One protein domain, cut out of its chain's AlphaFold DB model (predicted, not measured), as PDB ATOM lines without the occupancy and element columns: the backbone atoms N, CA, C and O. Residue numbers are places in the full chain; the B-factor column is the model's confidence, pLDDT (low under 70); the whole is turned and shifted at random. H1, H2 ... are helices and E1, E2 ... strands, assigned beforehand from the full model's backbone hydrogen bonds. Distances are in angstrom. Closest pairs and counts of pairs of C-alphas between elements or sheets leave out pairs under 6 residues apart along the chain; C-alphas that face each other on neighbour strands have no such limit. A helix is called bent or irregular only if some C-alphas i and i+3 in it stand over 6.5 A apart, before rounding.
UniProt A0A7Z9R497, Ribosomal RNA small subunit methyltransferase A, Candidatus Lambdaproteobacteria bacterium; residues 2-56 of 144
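What this domain is: This is residues 2 to 56 of the 144 residues of the protein "Ribosomal RNA small subunit methyltransferase A" of Candidatus Lambdaproteobacteria bacterium (UniProt A0A7Z9R497). A long two-stranded hairpin, E1 and E2, makes the length of this domain, with the long loop of residues 34 to 45 at one end and a small cluster of three short helices along one side towards the other end. H1 packs on H3 and on E1 of the hairpin, H3 leads directly into E1, and H2 is the helix farthest from the mean of the C-alphas. The printed part has 55 residues, with three named helices and two named strands in the order H1, H2, H3, E1, E2; the sheet, E1 - E2, is antiparallel and the class is mixed, helices and strands. The whole is loose, with a radius of gyration of the C-alphas of 13.0 A, and elongated, spanning 39 by 24 by 14 A.

Where its parts are: H1 is residues 2 to 5, 5.2 A from first to last C-alpha, and C-alpha 2 is at (24.544, -12.665, 37.321). H2, residues 8 to 13, measures 8.5 A and is irregular: C-alphas 9 and 12 are 9.0 A apart. H3, residues 16 to 24, measures 12.9 A. E1, residues 25 to 33, measures 21.9 A and begins at C-alpha 25 (30.735, -17.841, 49.342). E2, residues 46 to 53, measures 22.1 A and ends at C-alpha 53 (33.675, -21.040, 50.606).

How they stand to each other: E1 and E2 form a hairpin, antiparallel at 160 degrees between their directions. C-alphas 29 and 49 face each other at 4.4 A, and N 28 and O 50, 3.0 A, and N 48 and O 31, 2.8 A, are within hydrogen-bond range. The closest C-alphas of H1 and E1 are those of Cys 5 and Lys 27, 5.9 A apart. H1 and E2 are near each other. H1 and H3 touch, their closest C-alphas being those of Ile 4 and Ser 18, 4.5 A apart. The closest C-alphas of H3 and E2 are those of Gly 24 and Pro 53, 5.8 A apart. H1 and H2 are close but not clearly touching, with Arg 3 and Ser 13 the closest at 4.8 A between C-alphas. H2 is apart from H3, E1 and E2. Every O i to N i+4 pair is within hydrogen-bond range in H3; in H2 0 of 2 are, beside 2 of 3 O i to N i+3 pairs, and H1 is too short for an O i to N i+4 pair.

The domain as a whole: The two C-alphas farthest apart are those of Pro 40 and Ser 56, at 39.8 A. The printed part has no cut. The links H1 to H2, H2 to H3 and H3 to E1 are tight, while E1 to E2 is a long link of 12 residues. The mean pLDDT of the printed part is 95.1, and no printed residue is under 70.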
ATOM      1  N   GLU A   2      24.840 -14.038  36.880       93.94
ATOM      2  CA  GLU A   2      24.544 -12.665  37.321       93.94
ATOM      3  C   GLU A   2      23.771 -12.591  38.636       93.94
ATOM      4  O   GLU A   2      24.235 -11.957  39.568       93.94
ATOM      5  N   ARG A   3      22.653 -13.314  38.772       95.31
ATOM      6  CA  ARG A   3      21.863 -13.304  40.016       95.31
ATOM      7  C   ARG A   3      22.631 -13.801  41.237       95.31
ATOM      8  O   ARG A   3      22.446 -13.264  42.319       95.31
ATOM      9  N   ILE A   4      23.482 -14.815  41.075       95.62
ATOM     10  CA  ILE A   4      24.296 -15.326  42.183       95.62
ATOM     11  C   ILE A   4      25.259 -14.227  42.619       95.62
ATOM     12  O   ILE A   4      25.293 -13.909  43.796       95.62
ATOM     13  N   CYS A   5      25.971 -13.598  41.678       95.50
ATOM     14  CA  CYS A   5      26.969 -12.555  41.945       95.50
ATOM     15  C   CYS A   5      26.392 -11.141  42.124       95.50
ATOM     16  O   CYS A   5      27.159 -10.210  42.331       95.50
ATOM     17  N   ALA A   6      25.072 -10.974  42.047       95.75
ATOM     18  CA  ALA A   6      24.435  -9.669  42.127       95.75
ATOM     19  C   ALA A   6      24.580  -9.047  43.522       95.75
ATOM     20  O   ALA A   6      24.500  -9.733  44.547       95.75
ATOM     21  N   THR A   7      24.726  -7.727  43.518       94.12
ATOM     22  CA  THR A   7      24.676  -6.817  44.668       94.12
ATOM     23  C   THR A   7      23.381  -5.995  44.602       94.12
ATOM     24  O   THR A   7      22.714  -6.022  43.563       94.12
ATOM     25  N   PRO A   8      23.007  -5.233  45.646       92.75
ATOM     26  CA  PRO A   8      21.845  -4.338  45.577       92.75
ATOM     27  C   PRO A   8      21.892  -3.370  44.382       92.75
ATOM     28  O   PRO A   8      20.880  -3.119  43.728       92.75
ATOM     29  N   GLU A   9      23.090  -2.913  44.011       92.44
ATOM     30  CA  GLU A   9      23.340  -2.045  42.849       92.44
ATOM     31  C   GLU A   9      23.016  -2.723  41.507       92.44
ATOM     32  O   GLU A   9      22.726  -2.057  40.517       92.44
ATOM     33  N   SER A  10      22.995  -4.060  41.466       91.62
ATOM     34  CA  SER A  10      22.629  -4.838  40.274       91.62
ATOM     35  C   SER A  10      21.117  -4.822  39.981       91.62
ATOM     36  O   SER A  10      20.658  -5.441  39.014       91.62
ATOM     37  N   GLY A  11      20.314  -4.167  40.827       90.19
ATOM     38  CA  GLY A  11      18.887  -3.943  40.621       90.19
ATOM     39  C   GLY A  11      18.095  -5.239  40.435       90.19
ATOM     40  O   GLY A  11      18.016  -6.080  41.328       90.19
ATOM     41  N   LYS A  12      17.499  -5.433  39.250       89.44
ATOM     42  CA  LYS A  12      16.590  -6.565  38.965       89.44
ATOM     43  C   LYS A  12      17.235  -7.939  39.168       89.44
ATOM     44  O   LYS A  12      16.517  -8.899  39.478       89.44
ATOM     45  N   SER A  13      18.553  -8.032  39.001       93.25
ATOM     46  CA  SER A  13      19.316  -9.267  39.194       93.25
ATOM     47  C   SER A  13      19.510  -9.622  40.671       93.25
ATOM     48  O   SER A  13      19.704 -10.802  40.976       93.25
ATOM     49  N   TYR A  14      19.388  -8.656  41.589       95.06
ATOM     50  CA  TYR A  14      19.440  -8.910  43.025       95.06
ATOM     51  C   TYR A  14      18.171  -9.634  43.494       95.06
ATOM     52  O   TYR A  14      17.043  -9.235  43.189       95.06
ATOM     53  N   SER A  15      18.355 -10.776  44.153       92.56
ATOM     54  CA  SER A  15      17.284 -11.727  44.472       92.56
ATOM     55  C   SER A  15      17.674 -12.616  45.664       92.56
ATOM     56  O   SER A  15      18.834 -12.590  46.073       92.56
ATOM     57  N   PRO A  16      16.778 -13.480  46.183       93.31
ATOM     58  CA  PRO A  16      17.145 -14.446  47.225       93.31
ATOM     59  C   PRO A  16      18.363 -15.307  46.867       93.31
ATOM     60  O   PRO A  16      19.163 -15.649  47.730       93.31
ATOM     61  N   LEU A  17      18.564 -15.605  45.578       94.25
ATOM     62  CA  LEU A  17      19.732 -16.357  45.116       94.25
ATOM     63  C   LEU A  17      21.053 -15.595  45.337       94.25
ATOM     64  O   LEU A  17      22.097 -16.210  45.544       94.25
ATOM     65  N   SER A  18      21.006 -14.264  45.323       95.69
ATOM     66  CA  SER A  18      22.147 -13.405  45.645       95.69
ATOM     67  C   SER A  18      22.547 -13.555  47.112       95.69
ATOM     68  O   SER A  18      23.740 -13.641  47.400       95.69
ATOM     69  N   LEU A  19      21.561 -13.661  48.014       95.56
ATOM     70  CA  LEU A  19      21.785 -13.924  49.437       95.56
ATOM     71  C   LEU A  19      22.321 -15.330  49.687       95.56
ATOM     72  O   LEU A  19      23.209 -15.476  50.511       95.56
ATOM     73  N   VAL A  20      21.850 -16.347  48.956       95.25
ATOM     74  CA  VAL A  20      22.415 -17.709  49.034       95.25
ATOM     75  C   VAL A  20      23.899 -17.701  48.676       95.25
ATOM     76  O   VAL A  20      24.715 -18.260  49.404       95.25
ATOM     77  N   GLY A  21      24.251 -17.050  47.561       95.12
ATOM     78  CA  GLY A  21      25.642 -16.950  47.129       95.12
ATOM     79  C   GLY A  21      26.507 -16.222  48.152       95.12
ATOM     80  O   GLY A  21      27.605 -16.670  48.446       95.12
ATOM     81  N   GLU A  22      25.994 -15.127  48.707       95.00
ATOM     82  CA  GLU A  22      26.699 -14.336  49.712       95.00
ATOM     83  C   GLU A  22      26.787 -15.079  51.052       95.00
ATOM     84  O   GLU A  22      27.805 -15.025  51.713       95.00
ATOM     85  N   LEU A  23      25.783 -15.850  51.462       95.75
ATOM     86  CA  LEU A  23      25.818 -16.569  52.735       95.75
ATOM     87  C   LEU A  23      27.003 -17.542  52.811       95.75
ATOM     88  O   LEU A  23      27.745 -17.520  53.788       95.75
ATOM     89  N   GLY A  24      27.201 -18.346  51.763       93.94
ATOM     90  CA  GLY A  24      28.201 -19.415  51.765       93.94
ATOM     91  C   GLY A  24      29.511 -19.104  51.045       93.94
ATOM     92  O   GLY A  24      30.465 -19.864  51.202       93.94
ATOM     93  N   PHE A  25      29.587 -18.039  50.233       96.81
ATOM     94  CA  PHE A  25      30.735 -17.841  49.342       96.81
ATOM     95  C   PHE A  25      31.173 -16.382  49.185       96.81
ATOM     96  O   PHE A  25      30.362 -15.465  49.087       96.81
ATOM     97  N   GLU A  26      32.483 -16.179  49.042       95.19
ATOM     98  CA  GLU A  26      33.013 -15.044  48.289       95.19
ATOM     99  C   GLU A  26      32.877 -15.371  46.795       95.19
ATOM    100  O   GLU A  26      33.378 -16.389  46.305       95.19
ATOM    101  N   LYS A  27      32.156 -14.523  46.064       95.25
ATOM    102  CA  LYS A  27      31.669 -14.820  44.715       95.25
ATOM    103  C   LYS A  27      32.113 -13.764  43.711       95.25
ATOM    104  O   LYS A  27      32.049 -12.568  43.977       95.25
ATOM    105  N   LYS A  28      32.538 -14.204  42.526       95.81
ATOM    106  CA  LYS A  28      32.955 -13.306  41.441       95.81
ATOM    107  C   LYS A  28      32.693 -13.924  40.073       95.81
ATOM    108  O   LYS A  28      33.008 -15.091  39.854       95.81
ATOM    109  N   ILE A  29      32.183 -13.133  39.130       96.19
ATOM    110  CA  ILE A  29      32.180 -13.513  37.711       96.19
ATOM    111  C   ILE A  29      33.597 -13.312  37.177       96.19
ATOM    112  O   ILE A  29      34.135 -12.210  37.235       96.19
ATOM    113  N   ILE A  30      34.212 -14.387  36.692       97.06
ATOM    114  CA  ILE A  30      35.578 -14.359  36.158       97.06
ATOM    115  C   ILE A  30      35.561 -14.051  34.668       97.06
ATOM    116  O   ILE A  30      36.399 -13.295  34.183       97.06
ATOM    117  N   LYS A  31      34.616 -14.650  33.937       95.81
ATOM    118  CA  LYS A  31      34.543 -14.531  32.482       95.81
ATOM    119  C   LYS A  31      33.131 -14.803  31.975       95.81
ATOM    120  O   LYS A  31      32.477 -15.730  32.451       95.81
ATOM    121  N   ILE A  32      32.704 -14.038  30.975       96.75
ATOM    122  CA  ILE A  32      31.538 -14.351  30.141       96.75
ATOM    123  C   ILE A  32      32.009 -15.174  28.935       96.75
ATOM    124  O   ILE A  32      33.069 -14.907  28.367       96.75
ATOM    125  N   VAL A  33      31.259 -16.218  28.592       96.31
ATOM    126  CA  VAL A  33      31.552 -17.136  27.488       96.31
ATOM    127  C   VAL A  33      30.391 -17.085  26.506       96.31
ATOM    128  O   VAL A  33      29.293 -17.548  26.819       96.31
ATOM    129  N   HIS A  34      30.650 -16.521  25.330       96.50
ATOM    130  CA  HIS A  34      29.637 -16.329  24.298       96.50
ATOM    131  C   HIS A  34      29.282 -17.640  23.569       96.50
ATOM    132  O   HIS A  34      30.115 -18.560  23.535       96.50
ATOM    133  N   PRO A  35      28.068 -17.751  22.993       96.88
ATOM    134  CA  PRO A  35      27.579 -18.957  22.326       96.88
ATOM    135  C   PRO A  35      28.501 -19.549  21.259       96.88
ATOM    136  O   PRO A  35      28.546 -20.769  21.109       96.88
ATOM    137  N   GLU A  36      29.269 -18.714  20.556       96.31
ATOM    138  CA  GLU A  36      30.198 -19.122  19.494       96.31
ATOM    139  C   GLU A  36      31.315 -20.040  20.013       96.31
ATOM    140  O   GLU A  36      31.972 -20.731  19.235       96.31
ATOM    141  N   SER A  37      31.510 -20.082  21.335       96.06
ATOM    142  CA  SER A  37      32.479 -20.958  21.997       96.06
ATOM    143  C   SER A  37      32.010 -22.418  22.114       96.06
ATOM    144  O   SER A  37      32.789 -23.263  22.550       96.06
ATOM    145  N   PHE A  38      30.758 -22.735  21.761       96.81
ATOM    146  CA  PHE A  38      30.153 -24.060  21.945       96.81
ATOM    147  C   PHE A  38      29.680 -24.679  20.621       96.81
ATOM    148  O   PHE A  38      29.345 -23.979  19.664       96.81
ATOM    149  N   ARG A  39      29.604 -26.018  20.571       95.94
ATOM    150  CA  ARG A  39      28.985 -26.768  19.465       95.94
ATOM    151  C   ARG A  39      28.066 -27.880  20.002       95.94
ATOM    152  O   ARG A  39      28.581 -28.782  20.659       95.94
ATOM    153  N   PRO A  40      26.749 -27.856  19.701       94.00
ATOM    154  CA  PRO A  40      26.018 -26.771  19.031       94.00
ATOM    155  C   PRO A  40      25.972 -25.489  19.885       94.00
ATOM    156  O   PRO A  40      26.037 -25.555  21.112       94.00
ATOM    157  N   ALA A  41      25.871 -24.325  19.235       96.19
ATOM    158  CA  ALA A  41      25.829 -23.036  19.927       96.19
ATOM    159  C   ALA A  41      24.502 -22.861  20.703       96.19
ATOM    160  O   ALA A  41      23.427 -23.061  20.125       96.19
ATOM    161  N   PRO A  42      24.536 -22.501  22.002       96.50
ATOM    162  CA  PRO A  42      23.338 -22.219  22.791       96.50
ATOM    163  C   PRO A  42      22.693 -20.876  22.400       96.50
ATOM    164  O   PRO A  42      23.278 -20.061  21.701       96.50
ATOM    165  N   LYS A  43      21.475 -20.610  22.891       96.62
ATOM    166  CA  LYS A  43      20.744 -19.346  22.634       96.62
ATOM    167  C   LYS A  43      21.076 -18.207  23.612       96.62
ATOM    168  O   LYS A  43      20.475 -17.143  23.522       96.62
ATOM    169  N   VAL A  44      21.936 -18.455  24.596       95.25
ATOM    170  CA  VAL A  44      22.208 -17.543  25.717       95.25
ATOM    171  C   VAL A  44      23.694 -17.542  26.051       95.25
ATOM    172  O   VAL A  44      24.373 -18.548  25.832       95.25
ATOM    173  N   ASP A  45      24.178 -16.445  26.630       95.88
ATOM    174  CA  ASP A  45      25.537 -16.370  27.164       95.88
ATOM    175  C   ASP A  45      25.730 -17.316  28.355       95.88
ATOM    176  O   ASP A  45      24.854 -17.503  29.206       95.88
ATOM    177  N   SER A  46      26.928 -17.887  28.434       95.88
ATOM    178  CA  SER A  46      27.413 -18.632  29.592       95.88
ATOM    179  C   SER A  46      28.366 -17.772  30.419       95.88
ATOM    180  O   SER A  46      28.870 -16.746  29.968       95.88
ATOM    181  N   ALA A  47      28.643 -18.178  31.656       96.50
ATOM    182  CA  ALA A  47      29.575 -17.453  32.511       96.50
ATOM    183  C   ALA A  47      30.310 -18.393  33.464       96.50
ATOM    184  O   ALA A  47      29.708 -19.279  34.070       96.50
ATOM    185  N   VAL A  48      31.606 -18.141  33.626       96.50
ATOM    186  CA  VAL A  48      32.463 -18.791  34.614       96.50
ATOM    187  C   VAL A  48      32.461 -17.936  35.873       96.50
ATOM    188  O   VAL A  48      32.847 -16.763  35.844       96.50
ATOM    189  N   ILE A  49      32.029 -18.529  36.982       96.56
ATOM    190  CA  ILE A  49      32.026 -17.888  38.298       96.56
ATOM    191  C   ILE A  49      33.008 -18.591  39.227       96.56
ATOM    192  O   ILE A  49      33.139 -19.813  39.195       96.56
ATOM    193  N   ARG A  50      33.681 -17.812  40.067       97.00
ATOM    194  CA  ARG A  50      34.492 -18.303  41.177       97.00
ATOM    195  C   ARG A  50      33.677 -18.185  42.455       97.00
ATOM    196  O   ARG A  50      33.146 -17.111  42.733       97.00
ATOM    197  N   LEU A  51      33.605 -19.280  43.199       97.06
ATOM    198  CA  LEU A  51      32.972 -19.368  44.509       97.06
ATOM    199  C   LEU A  51      34.020 -19.888  45.489       97.06
ATOM    200  O   LEU A  51      34.495 -21.011  45.340       97.06
ATOM    201  N   ILE A  52      34.412 -19.059  46.449       97.19
ATOM    202  CA  ILE A  52      35.336 -19.439  47.517       97.19
ATOM    203  C   ILE A  52      34.490 -19.621  48.777       97.19
ATOM    204  O   ILE A  52      33.832 -18.657  49.170       97.19
ATOM    205  N   PRO A  53      34.446 -20.820  49.388       96.44
ATOM    206  CA  PRO A  53      33.675 -21.040  50.606       96.44
ATOM    207  C   PRO A  53      34.060 -20.036  51.692       96.44
ATOM    208  O   PRO A  53      35.245 -19.814  51.943       96.44
ATOM    209  N   ARG A  54      33.060 -19.450  52.345       94.19
ATOM    210  CA  ARG A  54      33.249 -18.563  53.492       94.19
ATOM    211  C   ARG A  54      32.320 -18.971  54.626       94.19
ATOM    212  O   ARG A  54      31.266 -19.554  54.397       94.19
ATOM    213  N   ASN A  55      32.712 -18.634  55.848       92.94
ATOM    214  CA  ASN A  55      31.864 -18.826  57.015       92.94
ATOM    215  C   ASN A  55      30.914 -17.626  57.161       92.94
ATOM    216  O   ASN A  55      31.370 -16.484  57.211       92.94
ATOM    217  N   SER A  56      29.609 -17.890  57.233       92.25
ATOM    218  CA  SER A  56      28.574 -16.872  57.444       92.25
ATOM    219  C   SER A  56      28.536 -16.321  58.877       92.25
ATOM    220  O   SER A  56      27.922 -15.284  59.126       92.25
TER     221      SER A  56